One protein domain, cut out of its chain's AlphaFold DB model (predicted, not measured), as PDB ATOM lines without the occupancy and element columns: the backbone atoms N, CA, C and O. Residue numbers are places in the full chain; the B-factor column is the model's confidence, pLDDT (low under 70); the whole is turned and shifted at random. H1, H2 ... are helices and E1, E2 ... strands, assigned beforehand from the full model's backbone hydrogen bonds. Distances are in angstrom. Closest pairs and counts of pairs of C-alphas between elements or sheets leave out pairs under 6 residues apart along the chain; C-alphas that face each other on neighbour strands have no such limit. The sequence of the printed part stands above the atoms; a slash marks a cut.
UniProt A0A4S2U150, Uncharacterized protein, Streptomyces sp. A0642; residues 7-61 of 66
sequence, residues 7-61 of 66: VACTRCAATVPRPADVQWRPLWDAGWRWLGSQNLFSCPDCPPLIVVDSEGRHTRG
ATOM      1  N   VAL A   7      41.759  55.170  43.218       83.75
ATOM      2  CA  VAL A   7      43.033  54.558  42.861       83.75
ATOM      3  C   VAL A   7      43.238  54.737  41.367       83.75
ATOM      4  O   VAL A   7      42.304  54.539  40.596       83.75
ATOM      5  N   ALA A   8      44.445  55.123  40.962       86.19
ATOM      6  CA  ALA A   8      44.799  55.308  39.561       86.19
ATOM      7  C   ALA A   8      45.850  54.282  39.137       86.19
ATOM      8  O   ALA A   8      46.831  54.059  39.850       86.19
ATOM      9  N   CYS A   9      45.660  53.678  37.967       85.56
ATOM     10  CA  CYS A   9      46.668  52.847  37.345       85.56
ATOM     11  C   CYS A   9      47.861  53.712  36.944       85.56
ATOM     12  O   CYS A   9      47.718  54.701  36.232       85.56
ATOM     13  N   THR A  10      49.057  53.309  37.354       82.25
ATOM     14  CA  THR A  10      50.288  54.045  37.058       82.25
ATOM     15  C   THR A  10      50.623  54.052  35.561       82.25
ATOM     16  O   THR A  10      51.299  54.965  35.104       82.25
ATOM     17  N   ARG A  11      50.162  53.057  34.788       78.12
ATOM     18  CA  ARG A  11      50.516  52.905  33.367       78.12
ATOM     19  C   ARG A  11      49.591  53.667  32.419       78.12
ATOM     20  O   ARG A  11      50.077  54.326  31.510       78.12
ATOM     21  N   CYS A  12      48.278  53.557  32.599       83.75
ATOM     22  CA  CYS A  12      47.291  54.147  31.685       83.75
ATOM     23  C   CYS A  12      46.430  55.243  32.326       83.75
ATOM     24  O   CYS A  12      45.496  55.723  31.694       83.75
ATOM     25  N   ALA A  13      46.699  55.605  33.586       86.19
ATOM     26  CA  ALA A  13      45.909  56.552  34.373       86.19
ATOM     27  C   ALA A  13      44.425  56.175  34.567       86.19
ATOM     28  O   ALA A  13      43.669  56.980  35.108       86.19
ATOM     29  N   ALA A  14      44.002  54.954  34.198       87.75
ATOM     30  CA  ALA A  14      42.657  54.460  34.487       87.75
ATOM     31  C   ALA A  14      42.367  54.566  35.986       87.75
ATOM     32  O   ALA A  14      43.232  54.249  36.804       87.75
ATOM     33  N   THR A  15      41.169  55.003  36.356       88.38
ATOM     34  CA  THR A  15      40.792  55.224  37.754       88.38
ATOM     35  C   THR A  15      39.695  54.270  38.194       88.38
ATOM     36  O   THR A  15      38.850  53.846  37.408       88.38
ATOM     37  N   VAL A  16      39.708  53.927  39.477       87.38
ATOM     38  CA  VAL A  16      38.686  53.101  40.120       87.38
ATOM     39  C   VAL A  16      38.398  53.652  41.516       87.38
ATOM     40  O   VAL A  16      39.313  54.197  42.151       87.38
ATOM     41  N   PRO A  17      37.158  53.550  42.025       86.44
ATOM     42  CA  PRO A  17      36.860  53.929  43.397       86.44
ATOM     43  C   PRO A  17      37.768  53.188  44.375       86.44
ATOM     44  O   PRO A  17      37.943  51.970  44.295       86.44
ATOM     45  N   ARG A  18      38.355  53.930  45.312       81.88
ATOM     46  CA  ARG A  18      39.091  53.328  46.416       81.88
ATOM     47  C   ARG A  18      38.065  52.673  47.349       81.88
ATOM     48  O   ARG A  18      37.184  53.381  47.837       81.88
ATOM     49  N   PRO A  19      38.168  51.366  47.632       78.75
ATOM     50  CA  PRO A  19      37.247  50.707  48.543       78.75
ATOM     51  C   PRO A  19      37.354  51.304  49.948       78.75
ATOM     52  O   PRO A  19      38.437  51.703  50.395       78.75
ATOM     53  N   ALA A  20      36.218  51.354  50.641       73.12
ATOM     54  CA  ALA A  20      36.170  51.718  52.048       73.12
ATOM     55  C   ALA A  20      36.944  50.685  52.888       73.12
ATOM     56  O   ALA A  20      36.947  49.492  52.583       73.12
ATOM     57  N   ASP A  21      37.637  51.167  53.921       66.62
ATOM     58  CA  ASP A  21      38.244  50.356  54.984       66.62
ATOM     59  C   ASP A  21      39.005  49.102  54.538       66.62
ATOM     60  O   ASP A  21      38.736  47.991  54.982       66.62
ATOM     61  N   VAL A  22      40.021  49.287  53.686       65.75
ATOM     62  CA  VAL A  22      41.042  48.251  53.407       65.75
ATOM     63  C   VAL A  22      40.450  46.980  52.768       65.75
ATOM     64  O   VAL A  22      41.137  45.971  52.614       65.75
ATOM     65  N   GLN A  23      39.198  47.028  52.302       79.62
ATOM     66  CA  GLN A  23      38.573  45.944  51.553       79.62
ATOM     67  C   GLN A  23      39.068  45.954  50.108       79.62
ATOM     68  O   GLN A  23      38.335  46.246  49.174       79.62
ATOM     69  N   TRP A  24      40.346  45.646  49.910       81.69
ATOM     70  CA  TRP A  24      40.982  45.588  48.593       81.69
ATOM     71  C   TRP A  24      40.554  44.371  47.768       81.69
ATOM     72  O   TRP A  24      40.818  44.315  46.570       81.69
ATOM     73  N   ARG A  25      39.858  43.417  48.393       82.56
ATOM     74  CA  ARG A  25      39.435  42.156  47.779       82.56
ATOM     75  C   ARG A  25      38.640  42.339  46.474       82.56
ATOM     76  O   ARG A  25      39.061  41.756  45.484       82.56
ATOM     77  N   PRO A  26      37.623  43.223  46.394       83.25
ATOM     78  CA  PRO A  26      36.898  43.467  45.146       83.25
ATOM     79  C   PRO A  26      37.785  44.028  44.027       83.25
ATOM     80  O   PRO A  26      37.580  43.716  42.860       83.25
ATOM     81  N   LEU A  27      38.800  44.833  44.370       83.06
ATOM     82  CA  LEU A  27      39.778  45.313  43.393       83.06
ATOM     83  C   LEU A  27      40.656  44.166  42.886       83.06
ATOM     84  O   LEU A  27      40.894  44.067  41.685       83.06
ATOM     85  N   TRP A  28      41.112  43.280  43.774       84.19
ATOM     86  CA  TRP A  28      41.901  42.113  43.381       84.19
ATOM     87  C   TRP A  28      41.113  41.131  42.510       84.19
ATOM     88  O   TRP A  28      41.671  40.640  41.524       84.19
ATOM     89  N   ASP A  29      39.838  40.900  42.824       84.19
ATOM     90  CA  ASP A  29      38.929  40.081  42.013       84.19
ATOM     91  C   ASP A  29      38.701  40.707  40.629       84.19
ATOM     92  O   ASP A  29      38.722  40.009  39.619       84.19
ATOM     93  N   ALA A  30      38.610  42.038  40.554       84.25
ATOM     94  CA  ALA A  30      38.568  42.791  39.300       84.25
ATOM     95  C   ALA A  30      39.929  42.868  38.568       84.25
ATOM     96  O   ALA A  30      40.079  43.631  37.616       84.25
ATOM     97  N   GLY A  31      40.946  42.130  39.022       82.38
ATOM     98  CA  GLY A  31      42.262  42.065  38.385       82.38
ATOM     99  C   GLY A  31      43.190  43.247  38.682       82.38
ATOM    100  O   GLY A  31      44.313  43.274  38.180       82.38
ATOM    101  N   TRP A  32      42.794  44.191  39.540       85.81
ATOM    102  CA  TRP A  32      43.697  45.247  39.989       85.81
ATOM    103  C   TRP A  32      44.779  44.683  40.904       85.81
ATOM    104  O   TRP A  32      44.546  43.783  41.718       85.81
ATOM    105  N   ARG A  33      45.990  45.225  40.798       83.38
ATOM    106  CA  ARG A  33      47.136  44.804  41.613       83.38
ATOM    107  C   ARG A  33      47.789  46.007  42.271       83.38
ATOM    108  O   ARG A  33      48.087  46.993  41.602       83.38
ATOM    109  N   TRP A  34      47.997  45.908  43.585       76.31
ATOM    110  CA  TRP A  34      48.743  46.890  44.367       76.31
ATOM    111  C   TRP A  34      50.197  46.453  44.498       76.31
ATOM    112  O   TRP A  34      50.486  45.292  44.781       76.31
ATOM    113  N   LEU A  35      51.106  47.398  44.305       72.12
ATOM    114  CA  LEU A  35      52.543  47.188  44.367       72.12
ATOM    115  C   LEU A  35      53.044  47.844  45.651       72.12
ATOM    116  O   LEU A  35      53.330  49.045  45.705       72.12
ATOM    117  N   GLY A  36      53.056  47.020  46.701       63.38
ATOM    118  CA  GLY A  36      53.030  47.414  48.110       63.38
ATOM    119  C   GLY A  36      54.139  48.339  48.609       63.38
ATOM    120  O   GLY A  36      53.944  49.012  49.615       63.38
ATOM    121  N   SER A  37      55.277  48.430  47.919       59.81
ATOM    122  CA  SER A  37      56.406  49.271  48.343       59.81
ATOM    123  C   SER A  37      56.435  50.664  47.709       59.81
ATOM    124  O   SER A  37      57.168  51.524  48.188       59.81
ATOM    125  N   GLN A  38      55.657  50.914  46.651       61.88
ATOM    126  CA  GLN A  38      55.764  52.148  45.856       61.88
ATOM    127  C   GLN A  38      54.429  52.886  45.666       61.88
ATOM    128  O   GLN A  38      54.365  53.841  44.897       61.88
ATOM    129  N   ASN A  39      53.351  52.460  46.340       68.31
ATOM    130  CA  ASN A  39      51.994  52.989  46.121       68.31
ATOM    131  C   ASN A  39      51.550  52.955  44.643       68.31
ATOM    132  O   ASN A  39      50.739  53.774  44.214       68.31
ATOM    133  N   LEU A  40      52.066  52.004  43.858       75.31
ATOM    134  CA  LEU A  40      51.705  51.856  42.449       75.31
ATOM    135  C   LEU A  40      50.551  50.866  42.300       75.31
ATOM    136  O   LEU A  40      50.436  49.903  43.064       75.31
ATOM    137  N   PHE A  41      49.716  51.093  41.289       80.44
ATOM    138  CA  PHE A  41      48.588  50.226  40.969       80.44
ATOM    139  C   PHE A  41      48.576  49.873  39.484       80.44
ATOM    140  O   PHE A  41      48.838  50.717  38.624       80.44
ATOM    141  N   SER A  42      48.243  48.620  39.181       84.19
ATOM    142  CA  SER A  42      48.006  48.135  37.817       84.19
ATOM    143  C   SER A  42      46.533  47.779  37.653       84.19
ATOM    144  O   SER A  42      46.003  47.053  38.496       84.19
ATOM    145  N   CYS A  43      45.882  48.288  36.605       86.75
ATOM    146  CA  CYS A  43      44.546  47.844  36.195       86.75
ATOM    147  C   CYS A  43      44.635  46.484  35.470       86.75
ATOM    148  O   CYS A  43      45.728  46.129  35.025       86.75
ATOM    149  N   PRO A  44      43.524  45.735  35.326       84.50
ATOM    150  CA  PRO A  44      43.510  44.443  34.624       84.50
ATOM    151  C   PRO A  44      44.003  44.513  33.171       84.50
ATOM    152  O   PRO A  44      44.624  43.566  32.699       84.50
ATOM    153  N   ASP A  45      43.777  45.632  32.478       85.94
ATOM    154  CA  ASP A  45      44.217  45.826  31.086       85.94
ATOM    155  C   ASP A  45      45.718  46.128  30.959       85.94
ATOM    156  O   ASP A  45      46.297  46.045  29.875       85.94
ATOM    157  N   CYS A  46      46.369  46.510  32.060       76.56
ATOM    158  CA  CYS A  46      47.799  46.777  32.094       76.56
ATOM    159  C   CYS A  46      48.533  45.578  32.698       76.56
ATOM    160  O   CYS A  46      48.242  45.205  33.840       76.56
ATOM    161  N   PRO A  47      49.543  45.009  32.011       68.06
ATOM    162  CA  PRO A  47      50.327  43.935  32.599       68.06
ATOM    163  C   PRO A  47      50.990  44.450  33.885       68.06
ATOM    164  O   PRO A  47      51.387  45.624  33.932       68.06
ATOM    165  N   PRO A  48      51.093  43.607  34.930       64.62
ATOM    166  CA  PRO A  48      51.588  44.026  36.228       64.62
ATOM    167  C   PRO A  48      52.944  44.711  36.084       64.62
ATOM    168  O   PRO A  48      53.897  44.165  35.533       64.62
ATOM    169  N   LEU A  49      53.022  45.936  36.603       62.09
ATOM    170  CA  LEU A  49      54.236  46.751  36.571       62.09
ATOM    171  C   LEU A  49      55.360  46.178  37.436       62.09
ATOM    172  O   LEU A  49      56.423  46.785  37.472       62.09
ATOM    173  N   ILE A  50      55.150  45.058  38.133       62.72
ATOM    174  CA  ILE A  50      56.219  44.333  38.812       62.72
ATOM    175  C   ILE A  50      56.252  42.890  38.341       62.72
ATOM    176  O   ILE A  50      55.271  42.159  38.477       62.72
ATOM    177  N   VAL A  51      57.405  42.506  37.804       60.94
ATOM    178  CA  VAL A  51      57.752  41.127  37.478       60.94
ATOM    179  C   VAL A  51      58.620  40.615  38.619       60.94
ATOM    180  O   VAL A  51      59.525  41.318  39.077       60.94
ATOM    181  N   VAL A  52      58.326  39.413  39.101       61.75
ATOM    182  CA  VAL A  52      59.254  38.686  39.968       61.75
ATOM    183  C   VAL A  52      60.285  38.066  39.036       61.75
ATOM    184  O   VAL A  52      59.918  37.268  38.171       61.75
ATOM    185  N   ASP A  53      61.541  38.494  39.139       63.56
ATOM    186  CA  ASP A  53      62.615  37.861  38.377       63.56
ATOM    187  C   ASP A  53      62.913  36.450  38.917       63.56
ATOM    188  O   ASP A  53      62.379  36.015  39.941       63.56
ATOM    189  N   SER A  54      63.774  35.706  38.225       70.00
ATOM    190  CA  SER A  54      64.173  34.356  38.639       70.00
ATOM    191  C   SER A  54      64.873  34.299  40.006       70.00
ATOM    192  O   SER A  54      65.021  33.214  40.558       70.00
ATOM    193  N   GLU A  55      65.299  35.440  40.554       75.25
ATOM    194  CA  GLU A  55      65.913  35.570  41.880       75.25
ATOM    195  C   GLU A  55      64.903  36.002  42.961       75.25
ATOM    196  O   GLU A  55      65.281  36.246  44.109       75.25
ATOM    197  N   GLY A  56      63.614  36.104  42.625       65.88
ATOM    198  CA  GLY A  56      62.573  36.518  43.561       65.88
ATOM    199  C   GLY A  56      62.520  38.028  43.808       65.88
ATOM    200  O   GLY A  56      61.807  38.470  44.713       65.88
ATOM    201  N   ARG A  57      63.254  38.846  43.039       68.62
ATOM    202  CA  ARG A  57      63.228  40.303  43.195       68.62
ATOM    203  C   ARG A  57      62.070  40.906  42.419       68.62
ATOM    204  O   ARG A  57      61.798  40.581  41.266       68.62
ATOM    205  N   HIS A  58      61.422  41.867  43.062       65.81
ATOM    206  CA  HIS A  58      60.399  42.701  42.453       65.81
ATOM    207  C   HIS A  58      61.057  43.754  41.555       65.81
ATOM    208  O   HIS A  58      61.555  44.768  42.043       65.81
ATOM    209  N   THR A  59      61.049  43.530  40.243       58.69
ATOM    210  CA  THR A  59      61.578  44.481  39.256       58.69
ATOM    211  C   THR A  59      60.443  45.226  38.571       58.69
ATOM    212  O   THR A  59      59.366  44.672  38.361       58.69
ATOM    213  N   ARG A  60      60.659  46.502  38.226       59.09
ATOM    214  CA  ARG A  60      59.683  47.277  37.450       59.09
ATOM    215  C   ARG A  60      59.571  46.640  36.059       59.09
ATOM    216  O   ARG A  60      60.544  46.624  35.316       59.09
ATOM    217  N   GLY A  61      58.409  46.090  35.728       53.66
ATOM    218  CA  GLY A  61      58.123  45.505  34.423       53.66
ATOM    219  C   GLY A  61      58.176  46.542  33.298       53.66
ATOM    220  O   GLY A  61      58.132  47.744  33.571       53.66
TER     221      GLY A  61
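Overview. This is residues 7 to 61 of the 66 residues of an uncharacterized protein of Streptomyces sp. A0642 (UniProt A0A4S2U150). With little regular structure, loops link a small hairpin, E2 and E3, in the middle to strand E1 and short helix H1 towards one end and a second hairpin, E4 and E5, at the other. The 55 printed residues, mixed in class, hold E1, H1, E2, E3, E4 and E5 in that order, with 20 residues in named elements. The whole is compact, with a radius of gyration of the C-alphas of 11.5 A, and elongated, spanning 35 by 22 by 19 A.

Arrangement. E1, residues 15 to 17, pairs with no named strand; residues 7 to 8 pair antiparallel with its residues 15 to 16. H1, residues 25 to 29, is apart from E1, and its O i to N i+4 pair is within hydrogen-bond range. E2, residues 33 to 35, and E3, residues 40 to 42, form an antiparallel hairpin at 156 degrees, N 33 and O 42 within hydrogen-bond range at 2.9 A. E4, residues 50 to 52, and E5, residues 58 to 60, form another at 140 degrees, N 51 and O 59 within range at 3.0 A.

Along the chain. E1, 7.0 A long, begins at C-alpha 15 (40.792, 55.224, 37.754); E5, 6.8 A long, ends at C-alpha 60 (59.683, 47.277, 37.450).

Size, cuts and confidence. The printed part has no cut and no long link. Model pLDDT is under 70 at residues 21 to 22, 36 to 39, 47 to 53 and 56 to 61.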